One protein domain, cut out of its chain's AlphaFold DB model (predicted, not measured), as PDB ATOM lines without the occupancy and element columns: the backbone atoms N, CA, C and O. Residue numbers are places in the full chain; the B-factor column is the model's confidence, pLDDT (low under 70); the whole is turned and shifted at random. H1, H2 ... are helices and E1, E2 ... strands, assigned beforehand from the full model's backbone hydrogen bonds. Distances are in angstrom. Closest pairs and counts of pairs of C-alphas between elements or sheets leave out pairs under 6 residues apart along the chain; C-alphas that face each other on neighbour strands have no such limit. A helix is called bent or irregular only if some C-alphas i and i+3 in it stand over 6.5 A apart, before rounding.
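This is residues 47 to 137 of the 176 residues of an uncharacterized protein of Baudoinia panamericana (strain UAMH 10762) (UniProt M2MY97). What shape is this? Helices H1 and H2 cover one face of a strongly twisted antiparallel sheet, E1 E2 E3, in two layers; the strands make a meander, each the antiparallel neighbour of the one before. What is printed? There are 91 residues, mixed in class, ordered H1 E1 E2 E3 H2. The whole is only just compact, close to loose: radius of gyration of the C-alphas 14.2 A, spans 41 by 34 by 21 A.

Where are the helices? H1, residues 47 to 64, 26.0 A, begins at C-alpha (32.093, -52.318, -24.924); it is only just irregular, C-alphas 56 and 59 being 6.8 A apart. H2, residues 119 to 136, 25.4 A, ends at C-alpha (52.353, -46.498, -27.465). And the strands? E1 is residues 77 to 85, 26.4 A; E2 88 to 97, 28.0 A; E3 106 to 112, 17.3 A.

What pairs the strands? Within hydrogen-bond range are N 79 and O 94, 2.8 A, in hairpin E1 and E2, and N 95 and O 108, 2.7 A, in hairpin E2 and E3. How do the helices stand? H1 and H2 touch, C-alphas of Ile 50 and Leu 127 closest at 5.4 A, at a steep tilt of 38 degrees, the same way. Every O i to N i+4 pair is within range in H2, 11 of 14 in H1.

Any cut or long link? The printed part has no cut; H1 to E1 is a long link. Where is pLDDT under 70? It is so in residues 61 to 76, 96 to 108 and 135 to 137.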
ATOM      1  N   ARG A  47      32.598 -53.544 -24.296       90.00
ATOM      2  CA  ARG A  47      32.093 -52.318 -24.924       90.00
ATOM      3  C   ARG A  47      32.426 -51.085 -24.091       90.00
ATOM      4  O   ARG A  47      32.979 -50.133 -24.633       90.00
ATOM      5  N   GLU A  48      32.126 -51.101 -22.796       90.75
ATOM      6  CA  GLU A  48      32.413 -49.956 -21.922       90.75
ATOM      7  C   GLU A  48      33.913 -49.684 -21.819       90.75
ATOM      8  O   GLU A  48      34.327 -48.527 -21.856       90.75
ATOM      9  N   GLN A  49      34.745 -50.729 -21.787       90.44
ATOM     10  CA  GLN A  49      36.197 -50.558 -21.794       90.44
ATOM     11  C   GLN A  49      36.701 -49.933 -23.103       90.44
ATOM     12  O   GLN A  49      37.550 -49.043 -23.069       90.44
ATOM     13  N   ILE A  50      36.187 -50.371 -24.257       89.75
ATOM     14  CA  ILE A  50      36.525 -49.786 -25.565       89.75
ATOM     15  C   ILE A  50      36.148 -48.302 -25.585       89.75
ATOM     16  O   ILE A  50      36.977 -47.464 -25.934       89.75
ATOM     17  N   LEU A  51      34.929 -47.964 -25.159       90.38
ATOM     18  CA  LEU A  51      34.455 -46.580 -25.134       90.38
ATOM     19  C   LEU A  51      35.241 -45.722 -24.135       90.38
ATOM     20  O   LEU A  51      35.580 -44.579 -24.440       90.38
ATOM     21  N   ALA A  52      35.583 -46.254 -22.962       89.00
ATOM     22  CA  ALA A  52      36.438 -45.573 -21.992       89.00
ATOM     23  C   ALA A  52      37.839 -45.305 -22.562       89.00
ATOM     24  O   ALA A  52      38.350 -44.190 -22.445       89.00
ATOM     25  N   ASN A  53      38.431 -46.288 -23.242       87.69
ATOM     26  CA  ASN A  53      39.722 -46.119 -23.897       87.69
ATOM     27  C   ASN A  53      39.654 -45.078 -25.027       87.69
ATOM     28  O   ASN A  53      40.560 -44.257 -25.157       87.69
ATOM     29  N   ALA A  54      38.575 -45.064 -25.813       85.31
ATOM     30  CA  ALA A  54      38.376 -44.067 -26.860       85.31
ATOM     31  C   ALA A  54      38.286 -42.641 -26.292       85.31
ATOM     32  O   ALA A  54      38.950 -41.731 -26.789       85.31
ATOM     33  N   ARG A  55      37.554 -42.459 -25.184       85.38
ATOM     34  CA  ARG A  55      37.502 -41.183 -24.447       85.38
ATOM     35  C   ARG A  55      38.872 -40.752 -23.932       85.38
ATOM     36  O   ARG A  55      39.176 -39.567 -23.966       85.38
ATOM     37  N   ALA A  56      39.707 -41.688 -23.484       84.06
ATOM     38  CA  ALA A  56      41.068 -41.382 -23.041       84.06
ATOM     39  C   ALA A  56      41.998 -40.990 -24.205       84.06
ATOM     40  O   ALA A  56      42.878 -40.148 -24.031       84.06
ATOM     41  N   LEU A  57      41.799 -41.573 -25.391       79.44
ATOM     42  CA  LEU A  57      42.545 -41.234 -26.607       79.44
ATOM     43  C   LEU A  57      42.147 -39.871 -27.182       79.44
ATOM     44  O   LEU A  57      42.977 -39.214 -27.811       79.44
ATOM     45  N   TRP A  58      40.907 -39.435 -26.952       78.38
ATOM     46  CA  TRP A  58      40.348 -38.234 -27.565       78.38
ATOM     47  C   TRP A  58      41.186 -36.957 -27.373       78.38
ATOM     48  O   TRP A  58      41.589 -36.375 -28.381       78.38
ATOM     49  N   PRO A  59      41.549 -36.535 -26.142       73.88
ATOM     50  CA  PRO A  59      42.336 -35.314 -25.950       73.88
ATOM     51  C   PRO A  59      43.723 -35.397 -26.593       73.88
ATOM     52  O   PRO A  59      44.354 -34.379 -26.881       73.88
ATOM     53  N   ILE A  60      44.230 -36.618 -26.773       73.00
ATOM     54  CA  ILE A  60      45.527 -36.859 -27.388       73.00
ATOM     55  C   ILE A  60      45.429 -36.652 -28.901       73.00
ATOM     56  O   ILE A  60      46.271 -35.955 -29.463       73.00
ATOM     57  N   ALA A  61      44.371 -37.168 -29.530       69.44
ATOM     58  CA  ALA A  61      44.065 -36.901 -30.931       69.44
ATOM     59  C   ALA A  61      43.794 -35.399 -31.170       69.44
ATOM     60  O   ALA A  61      44.397 -34.796 -32.056       69.44
ATOM     61  N   GLU A  62      42.971 -34.759 -30.335       66.75
ATOM     62  CA  GLU A  62      42.570 -33.349 -30.466       66.75
ATOM     63  C   GLU A  62      43.767 -32.381 -30.498       66.75
ATOM     64  O   GLU A  62      43.896 -31.574 -31.423       66.75
ATOM     65  N   ARG A  63      44.691 -32.489 -29.530       61.56
ATOM     66  CA  ARG A  63      45.882 -31.614 -29.420       61.56
ATOM     67  C   ARG A  63      46.757 -31.620 -30.661       61.56
ATOM     68  O   ARG A  63      47.491 -30.670 -30.917       61.56
ATOM     69  N   GLN A  64      46.736 -32.724 -31.381       55.28
ATOM     70  CA  GLN A  64      47.593 -32.936 -32.518       55.28
ATOM     71  C   GLN A  64      47.004 -32.314 -33.797       55.28
ATOM     72  O   GLN A  64      47.769 -31.896 -34.664       55.28
ATOM     73  N   HIS A  65      45.676 -32.219 -33.924       53.22
ATOM     74  CA  HIS A  65      45.016 -31.764 -35.152       53.22
ATOM     75  C   HIS A  65      45.094 -30.252 -35.405       53.22
ATOM     76  O   HIS A  65      44.696 -29.825 -36.484       53.22
ATOM     77  N   GLY A  66      45.609 -29.447 -34.464       43.72
ATOM     78  CA  GLY A  66      45.973 -28.029 -34.658       43.72
ATOM     79  C   GLY A  66      44.863 -27.076 -35.135       43.72
ATOM     80  O   GLY A  66      45.114 -25.886 -35.263       43.72
ATOM     81  N   SER A  67      43.658 -27.584 -35.396       44.69
ATOM     82  CA  SER A  67      42.577 -26.911 -36.122       44.69
ATOM     83  C   SER A  67      41.210 -27.133 -35.473       44.69
ATOM     84  O   SER A  67      40.184 -26.807 -36.063       44.69
ATOM     85  N   ILE A  68      41.160 -27.666 -34.251       46.88
ATOM     86  CA  ILE A  68      39.924 -27.674 -33.463       46.88
ATOM     87  C   ILE A  68      39.969 -26.452 -32.539       46.88
ATOM     88  O   ILE A  68      39.958 -26.550 -31.318       46.88
ATOM     89  N   GLU A  69      40.060 -25.258 -33.129       42.78
ATOM     90  CA  GLU A  69      39.822 -24.016 -32.382       42.78
ATOM     91  C   GLU A  69      38.342 -23.877 -31.974       42.78
ATOM     92  O   GLU A  69      38.007 -23.025 -31.156       42.78
ATOM     93  N   HIS A  70      37.464 -24.767 -32.459       42.75
ATOM     94  CA  HIS A  70      36.020 -24.666 -32.267       42.75
ATOM     95  C   HIS A  70      35.412 -25.491 -31.117       42.75
ATOM     96  O   HIS A  70      34.290 -25.182 -30.725       42.75
ATOM     97  N   HIS A  71      36.092 -26.474 -30.506       47.31
ATOM     98  CA  HIS A  71      35.391 -27.437 -29.623       47.31
ATOM     99  C   HIS A  71      36.084 -27.787 -28.300       47.31
ATOM    100  O   HIS A  71      35.994 -28.912 -27.821       47.31
ATOM    101  N   LYS A  72      36.685 -26.797 -27.628       44.56
ATOM    102  CA  LYS A  72      37.351 -26.964 -26.316       44.56
ATOM    103  C   LYS A  72      36.453 -27.420 -25.146       44.56
ATOM    104  O   LYS A  72      36.957 -27.553 -24.032       44.56
ATOM    105  N   SER A  73      35.149 -27.613 -25.333       46.28
ATOM    106  CA  SER A  73      34.198 -27.737 -24.214       46.28
ATOM    107  C   SER A  73      33.233 -28.923 -24.269       46.28
ATOM    108  O   SER A  73      32.509 -29.119 -23.296       46.28
ATOM    109  N   PHE A  74      33.236 -29.752 -25.319       56.09
ATOM    110  CA  PHE A  74      32.370 -30.936 -25.371       56.09
ATOM    111  C   PHE A  74      33.182 -32.224 -25.487       56.09
ATOM    112  O   PHE A  74      33.896 -32.450 -26.459       56.09
ATOM    113  N   ILE A  75      33.046 -33.092 -24.482       59.19
ATOM    114  CA  ILE A  75      33.494 -34.481 -24.585       59.19
ATOM    115  C   ILE A  75      32.661 -35.119 -25.707       59.19
ATOM    116  O   ILE A  75      31.431 -35.097 -25.611       59.19
ATOM    117  N   PRO A  76      33.280 -35.672 -26.762       67.25
ATOM    118  CA  PRO A  76      32.534 -36.287 -27.847       67.25
ATOM    119  C   PRO A  76      31.735 -37.481 -27.332       67.25
ATOM    120  O   PRO A  76      32.189 -38.264 -26.486       67.25
ATOM    121  N   TYR A  77      30.531 -37.636 -27.873       78.50
ATOM    122  CA  TYR A  77      29.739 -38.829 -27.640       78.50
ATOM    123  C   TYR A  77      30.264 -39.954 -28.531       78.50
ATOM    124  O   TYR A  77      30.236 -39.831 -29.754       78.50
ATOM    125  N   PHE A  78      30.751 -41.037 -27.923       83.75
ATOM    126  CA  PHE A  78      31.227 -42.211 -28.652       83.75
ATOM    127  C   PHE A  78      30.197 -43.336 -28.641       83.75
ATOM    128  O   PHE A  78      29.649 -43.681 -27.591       83.75
ATOM    129  N   GLU A  79      30.022 -43.966 -29.795       85.06
ATOM    130  CA  GLU A  79      29.266 -45.200 -29.970       85.06
ATOM    131  C   GLU A  79      30.178 -46.304 -30.510       85.06
ATOM    132  O   GLU A  79      31.191 -46.044 -31.157       85.06
ATOM    133  N   LEU A  80      29.789 -47.549 -30.241       87.81
ATOM    134  CA  LEU A  80      30.424 -48.744 -30.780       87.81
ATOM    135  C   LEU A  80      29.469 -49.376 -31.787       87.81
ATOM    136  O   LEU A  80      28.334 -49.697 -31.431       87.81
ATOM    137  N   VAL A  81      29.942 -49.580 -33.008       85.69
ATOM    138  CA  VAL A  81      29.189 -50.212 -34.092       85.69
ATOM    139  C   VAL A  81      29.915 -51.484 -34.502       85.69
ATOM    140  O   VAL A  81      31.136 -51.493 -34.617       85.69
ATOM    141  N   ILE A  82      29.170 -52.563 -34.717       87.06
ATOM    142  CA  ILE A  82      29.682 -53.806 -35.298       87.06
ATOM    143  C   ILE A  82      28.842 -54.080 -36.537       87.06
ATOM    144  O   ILE A  82      27.615 -54.012 -36.466       87.06
ATOM    145  N   TYR A  83      29.484 -54.351 -37.665       83.75
ATOM    146  CA  TYR A  83      28.793 -54.568 -38.930       83.75
ATOM    147  C   TYR A  83      29.604 -55.471 -39.862       83.75
ATOM    148  O   TYR A  83      30.770 -55.774 -39.608       83.75
ATOM    149  N   GLY A  84      28.968 -55.876 -40.959       82.00
ATOM    150  CA  GLY A  84      29.524 -56.804 -41.935       82.00
ATOM    151  C   GLY A  84      28.951 -58.209 -41.786       82.00
ATOM    152  O   GLY A  84      28.259 -58.518 -40.816       82.00
ATOM    153  N   ASP A  85      29.264 -59.043 -42.770       85.81
ATOM    154  CA  ASP A  85      28.827 -60.433 -42.855       85.81
ATOM    155  C   ASP A  85      30.045 -61.349 -42.853       85.81
ATOM    156  O   ASP A  85      31.131 -60.962 -43.287       85.81
ATOM    157  N   LEU A  86      29.876 -62.590 -42.397       78.38
ATOM    158  CA  LEU A  86      30.962 -63.566 -42.391       78.38
ATOM    159  C   LEU A  86      31.544 -63.777 -43.803       78.38
ATOM    160  O   LEU A  86      30.783 -63.909 -44.764       78.38
ATOM    161  N   PRO A  87      32.881 -63.861 -43.948       84.25
ATOM    162  CA  PRO A  87      33.912 -63.870 -42.899       84.25
ATOM    163  C   PRO A  87      34.528 -62.482 -42.612       84.25
ATOM    164  O   PRO A  87      35.681 -62.400 -42.202       84.25
ATOM    165  N   LYS A  88      33.816 -61.389 -42.909       82.81
ATOM    166  CA  LYS A  88      34.310 -60.006 -42.862       82.81
ATOM    167  C   LYS A  88      33.456 -59.137 -41.942       82.81
ATOM    168  O   LYS A  88      32.688 -58.289 -42.393       82.81
ATOM    169  N   ILE A  89      33.610 -59.351 -40.641       77.44
ATOM    170  CA  ILE A  89      32.978 -58.535 -39.601       77.44
ATOM    171  C   ILE A  89      33.969 -57.473 -39.118       77.44
ATOM    172  O   ILE A  89      35.154 -57.755 -38.955       77.44
ATOM    173  N   ARG A  90      33.496 -56.251 -38.871       82.00
ATOM    174  CA  ARG A  90      34.297 -55.134 -38.351       82.00
ATOM    175  C   ARG A  90      33.635 -54.505 -37.137       82.00
ATOM    176  O   ARG A  90      32.411 -54.511 -37.020       82.00
ATOM    177  N   ALA A  91      34.451 -53.939 -36.254       82.62
ATOM    178  CA  ALA A  91      34.007 -53.149 -35.117       82.62
ATOM    179  C   ALA A  91      34.616 -51.746 -35.176       82.62
ATOM    180  O   ALA A  91      35.800 -51.576 -35.462       82.62
ATOM    181  N   GLU A  92      33.807 -50.738 -34.868       84.12
ATOM    182  CA  GLU A  92      34.176 -49.334 -34.994       84.12
ATOM    183  C   GLU A  92      33.742 -48.515 -33.795       84.12
ATOM    184  O   GLU A  92      32.624 -48.651 -33.301       84.12
ATOM    185  N   VAL A  93      34.615 -47.606 -33.368       83.75
ATOM    186  CA  VAL A  93      34.220 -46.494 -32.509       83.75
ATOM    187  C   VAL A  93      33.904 -45.308 -33.403       83.75
ATOM    188  O   VAL A  93      34.770 -44.859 -34.154       83.75
ATOM    189  N   VAL A  94      32.690 -44.781 -33.296       79.75
ATOM    190  CA  VAL A  94      32.263 -43.560 -33.983       79.75
ATOM    191  C   VAL A  94      32.037 -42.461 -32.955       79.75
ATOM    192  O   VAL A  94      31.480 -42.713 -31.889       79.75
ATOM    193  N   TRP A  95      32.478 -41.245 -33.247       75.25
ATOM    194  CA  TRP A  95      32.121 -40.057 -32.486       75.25
ATOM    195  C   TRP A  95      30.946 -39.369 -33.177       75.25
ATOM    196  O   TRP A  95      30.941 -39.205 -34.392       75.25
ATOM    197  N   CYS A  96      29.953 -38.930 -32.410       65.88
ATOM    198  CA  CYS A  96      28.841 -38.130 -32.914       65.88
ATOM    199  C   CYS A  96      29.010 -36.678 -32.463       65.88
ATOM    200  O   CYS A  96      29.192 -36.413 -31.272       65.88
ATOM    201  N   TYR A  97      28.967 -35.750 -33.414       63.19
ATOM    202  CA  TYR A  97      28.901 -34.322 -33.145       63.19
ATOM    203  C   TYR A  97      27.460 -33.859 -33.350       63.19
ATOM    204  O   TYR A  97      26.914 -33.951 -34.451       63.19
ATOM    205  N   ASN A  98      26.839 -33.389 -32.270       53.09
ATOM    206  CA  ASN A  98      25.577 -32.671 -32.358       53.09
ATOM    207  C   ASN A  98      25.923 -31.196 -32.516       53.09
ATOM    208  O   ASN A  98      26.203 -30.526 -31.521       53.09
ATOM    209  N   ASP A  99      25.943 -30.713 -33.756       53.19
ATOM    210  CA  ASP A  99      25.921 -29.272 -33.970       53.19
ATOM    211  C   ASP A  99      24.539 -28.750 -33.583       53.19
ATOM    212  O   ASP A  99      23.527 -29.368 -33.917       53.19
ATOM    213  N   VAL A 100      24.490 -27.620 -32.881       50.91
ATOM    214  CA  VAL A 100      23.234 -27.038 -32.381       50.91
ATOM    215  C   VAL A 100      22.300 -26.656 -33.543       50.91
ATOM    216  O   VAL A 100      21.085 -26.648 -33.364       50.91
ATOM    217  N   ASP A 101      22.857 -26.452 -34.743       50.16
ATOM    218  CA  ASP A 101      22.128 -26.061 -35.957       50.16
ATOM    219  C   ASP A 101      21.918 -27.192 -36.985       50.16
ATOM    220  O   ASP A 101      21.183 -27.011 -37.959       50.16
ATOM    221  N   ALA A 102      22.505 -28.379 -36.792       49.06
ATOM    222  CA  ALA A 102      22.331 -29.504 -37.712       49.06
ATOM    223  C   ALA A 102      21.367 -30.535 -37.116       49.06
ATOM    224  O   ALA A 102      21.715 -31.312 -36.231       49.06
ATOM    225  N   SER A 103      20.155 -30.615 -37.665       43.72
ATOM    226  CA  SER A 103      19.108 -31.586 -37.297       43.72
ATOM    227  C   SER A 103      19.481 -33.066 -37.513       43.72
ATOM    228  O   SER A 103      18.643 -33.948 -37.340       43.72
ATOM    229  N   VAL A 104      20.723 -33.357 -37.906       49.62
ATOM    230  CA  VAL A 104      21.289 -34.698 -38.050       49.62
ATOM    231  C   VAL A 104      22.683 -34.664 -37.434       49.62
ATOM    232  O   VAL A 104      23.592 -34.061 -38.002       49.62
ATOM    233  N   GLY A 105      22.852 -35.300 -36.272       55.22
ATOM    234  CA  GLY A 105      24.163 -35.439 -35.641       55.22
ATOM    235  C   GLY A 105      25.131 -36.118 -36.608       55.22
ATOM    236  O   GLY A 105      24.901 -37.256 -37.030       55.22
ATOM    237  N   GLN A 106      26.188 -35.411 -37.003       56.53
ATOM    238  CA  GLN A 106      27.192 -35.964 -37.901       56.53
ATOM    239  C   GLN A 106      28.011 -37.001 -37.138       56.53
ATOM    240  O   GLN A 106      28.527 -36.732 -36.050       56.53
ATOM    241  N   LYS A 107      28.103 -38.211 -37.698       60.38
ATOM    242  CA  LYS A 107      28.905 -39.298 -37.136       60.38
ATOM    243  C   LYS A 107      30.231 -39.377 -37.877       60.38
ATOM    244  O   LYS A 107      30.255 -39.563 -39.090       60.38
ATOM    245  N   PHE A 108      31.318 -39.281 -37.130       68.50
ATOM    246  CA  PHE A 108      32.682 -39.413 -37.611       68.50
ATOM    247  C   PHE A 108      33.275 -40.703 -37.072       68.50
ATOM    248  O   PHE A 108      33.126 -41.038 -35.900       68.50
ATOM    249  N   MET A 109      33.963 -41.451 -37.920       70.06
ATOM    250  CA  MET A 109      34.666 -42.641 -37.467       70.06
ATOM    251  C   MET A 109      35.928 -42.252 -36.702       70.06
ATOM    252  O   MET A 109      36.692 -41.402 -37.152       70.06
ATOM    253  N   PHE A 110      36.161 -42.898 -35.564       73.62
ATOM    254  CA  PHE A 110      37.322 -42.659 -34.715       73.62
ATOM    255  C   PHE A 110      38.329 -43.815 -34.778       73.62
ATOM    256  O   PHE A 110      39.509 -43.596 -35.042       73.62
ATOM    257  N   LEU A 111      37.871 -45.056 -34.583       80.00
ATOM    258  CA  LEU A 111      38.698 -46.270 -34.648       80.00
ATOM    259  C   LEU A 111      37.947 -47.369 -35.397       80.00
ATOM    260  O   LEU A 111      36.731 -47.458 -35.271       80.00
ATOM    261  N   THR A 112      38.668 -48.228 -36.115       80.56
ATOM    262  CA  THR A 112      38.105 -49.385 -36.826       80.56
ATOM    263  C   THR A 112      38.994 -50.611 -36.627       80.56
ATOM    264  O   THR A 112      40.117 -50.500 -36.139       80.56
ATOM    265  N   THR A 113      38.502 -51.796 -36.957       77.94
ATOM    266  CA  THR A 113      39.291 -53.034 -36.955       77.94
ATOM    267  C   THR A 113      39.468 -53.558 -38.371       77.94
ATOM    268  O   THR A 113      38.643 -53.251 -39.233       77.94
ATOM    269  N   PRO A 114      40.490 -54.398 -38.632       77.75
ATOM    270  CA  PRO A 114      40.488 -55.209 -39.839       77.75
ATOM    271  C   PRO A 114      39.289 -56.169 -39.836       77.75
ATOM    272  O   PRO A 114      38.597 -56.326 -38.823       77.75
ATOM    273  N   ASP A 115      39.091 -56.830 -40.977       81.69
ATOM    274  CA  ASP A 115      38.132 -57.925 -41.120       81.69
ATOM    275  C   ASP A 115      38.412 -59.024 -40.083       81.69
ATOM    276  O   ASP A 115      39.537 -59.518 -39.965       81.69
ATOM    277  N   ALA A 116      37.371 -59.414 -39.357       75.62
ATOM    278  CA  ALA A 116      37.370 -60.489 -38.380       75.62
ATOM    279  C   ALA A 116      36.369 -61.579 -38.776       75.62
ATOM    280  O   ALA A 116      35.335 -61.310 -39.399       75.62
ATOM    281  N   GLY A 117      36.649 -62.812 -38.360       78.44
ATOM    282  CA  GLY A 117      35.786 -63.966 -38.578       78.44
ATOM    283  C   GLY A 117      34.612 -64.049 -37.602       78.44
ATOM    284  O   GLY A 117      33.746 -64.898 -37.789       78.44
ATOM    285  N   SER A 118      34.555 -63.205 -36.568       89.38
ATOM    286  CA  SER A 118      33.401 -63.087 -35.668       89.38
ATOM    287  C   SER A 118      33.276 -61.688 -35.054       89.38
ATOM    288  O   SER A 118      34.218 -60.890 -35.072       89.38
ATOM    289  N   ALA A 119      32.110 -61.388 -34.473       87.75
ATOM    290  CA  ALA A 119      31.886 -60.140 -33.741       87.75
ATOM    291  C   ALA A 119      32.764 -60.045 -32.482       87.75
ATOM    292  O   ALA A 119      33.299 -58.983 -32.171       87.75
ATOM    293  N   GLU A 120      32.961 -61.156 -31.775       89.88
ATOM    294  CA  GLU A 120      33.823 -61.243 -30.595       89.88
ATOM    295  C   GLU A 120      35.289 -60.994 -30.957       89.88
ATOM    296  O   GLU A 120      36.000 -60.298 -30.229       89.88
ATOM    297  N   GLU A 121      35.740 -61.529 -32.093       83.25
ATOM    298  CA  GLU A 121      37.083 -61.282 -32.605       83.25
ATOM    299  C   GLU A 121      37.262 -59.804 -32.975       83.25
ATOM    300  O   GLU A 121      38.231 -59.187 -32.526       83.25
ATOM    301  N   ALA A 122      36.301 -59.202 -33.684       81.38
ATOM    302  CA  ALA A 122      36.318 -57.773 -33.997       81.38
ATOM    303  C   ALA A 122      36.388 -56.913 -32.720       81.38
ATOM    304  O   ALA A 122      37.225 -56.020 -32.604       81.38
ATOM    305  N   LEU A 123      35.580 -57.220 -31.703       87.19
ATOM    306  CA  LEU A 123      35.613 -56.521 -30.415       87.19
ATOM    307  C   LEU A 123      36.960 -56.668 -29.694       87.19
ATOM    308  O   LEU A 123      37.494 -55.694 -29.158       87.19
ATOM    309  N   SER A 124      37.530 -57.873 -29.693       84.69
ATOM    310  CA  SER A 124      38.839 -58.152 -29.097       84.69
ATOM    311  C   SER A 124      39.958 -57.374 -29.797       84.69
ATOM    312  O   SER A 124      40.812 -56.774 -29.136       84.69
ATOM    313  N   LEU A 125      39.930 -57.314 -31.132       81.88
ATOM    314  CA  LEU A 125      40.864 -56.525 -31.937       81.88
ATOM    315  C   LEU A 125      40.734 -55.030 -31.648       81.88
ATOM    316  O   LEU A 125      41.752 -54.363 -31.449       81.88
ATOM    317  N   LEU A 126      39.507 -54.513 -31.548       84.50
ATOM    318  CA  LEU A 126      39.259 -53.100 -31.263       84.50
ATOM    319  C   LEU A 126      39.768 -52.709 -29.873       84.50
ATOM    320  O   LEU A 126      40.421 -51.676 -29.712       84.50
ATOM    321  N   LEU A 127      39.536 -53.559 -28.870       85.88
ATOM    322  CA  LEU A 127      40.050 -53.350 -27.520       85.88
ATOM    323  C   LEU A 127      41.585 -53.336 -27.498       85.88
ATOM    324  O   LEU A 127      42.186 -52.442 -26.896       85.88
ATOM    325  N   ARG A 128      42.235 -54.290 -28.177       78.12
ATOM    326  CA  ARG A 128      43.703 -54.343 -28.299       78.12
ATOM    327  C   ARG A 128      44.258 -53.115 -29.004       78.12
ATOM    328  O   ARG A 128      45.254 -52.569 -28.538       78.12
ATOM    329  N   LEU A 129      43.611 -52.664 -30.077       80.69
ATOM    330  CA  LEU A 129      43.978 -51.444 -30.790       80.69
ATOM    331  C   LEU A 129      43.923 -50.233 -29.853       80.69
ATOM    332  O   LEU A 129      44.907 -49.506 -29.743       80.69
ATOM    333  N   CYS A 130      42.820 -50.061 -29.124       81.06
ATOM    334  CA  CYS A 130      42.663 -48.975 -28.161       81.06
ATOM    335  C   CYS A 130      43.781 -48.983 -27.103       81.06
ATOM    336  O   CYS A 130      44.413 -47.958 -26.856       81.06
ATOM    337  N   MET A 131      44.071 -50.144 -26.507       79.25
ATOM    338  CA  MET A 131      45.141 -50.277 -25.511       79.25
ATOM    339  C   MET A 131      46.529 -50.026 -26.107       79.25
ATOM    340  O   MET A 131      47.364 -49.381 -25.472       79.25
ATOM    341  N   ALA A 132      46.785 -50.506 -27.325       74.62
ATOM    342  CA  ALA A 132      48.047 -50.287 -28.021       74.62
ATOM    343  C   ALA A 132      48.267 -48.799 -28.313       74.62
ATOM    344  O   ALA A 132      49.366 -48.297 -28.084       74.62
ATOM    345  N   LEU A 133      47.225 -48.093 -28.761       75.62
ATOM    346  CA  LEU A 133      47.273 -46.654 -28.990       75.62
ATOM    347  C   LEU A 133      47.502 -45.891 -27.688       75.62
ATOM    348  O   LEU A 133      48.355 -45.017 -27.676       75.62
ATOM    349  N   ILE A 134      46.840 -46.257 -26.586       75.81
ATOM    350  CA  ILE A 134      47.070 -45.627 -25.273       75.81
ATOM    351  C   ILE A 134      48.511 -45.858 -24.801       75.81
ATOM    352  O   ILE A 134      49.192 -44.924 -24.385       75.81
ATOM    353  N   SER A 135      48.996 -47.100 -24.874       67.44
ATOM    354  CA  SER A 135      50.311 -47.485 -24.350       67.44
ATOM    355  C   SER A 135      51.475 -46.964 -25.194       67.44
ATOM    356  O   SER A 135      52.548 -46.683 -24.658       67.44
ATOM    357  N   ARG A 136      51.294 -46.860 -26.513       62.25
ATOM    358  CA  ARG A 136      52.353 -46.498 -27.465       62.25
ATOM    359  C   ARG A 136      52.112 -45.164 -28.152       62.25
ATOM    360  O   ARG A 136      52.765 -44.916 -29.167       62.25
ATOM    361  N   TYR A 137      51.225 -44.313 -27.630       55.75
ATOM    362  CA  TYR A 137      50.960 -43.017 -28.244       55.75
ATOM    363  C   TYR A 137      52.256 -42.203 -28.323       55.75
ATOM    364  O   TYR A 137      52.738 -41.639 -27.342       55.75
TER     365      TYR A 137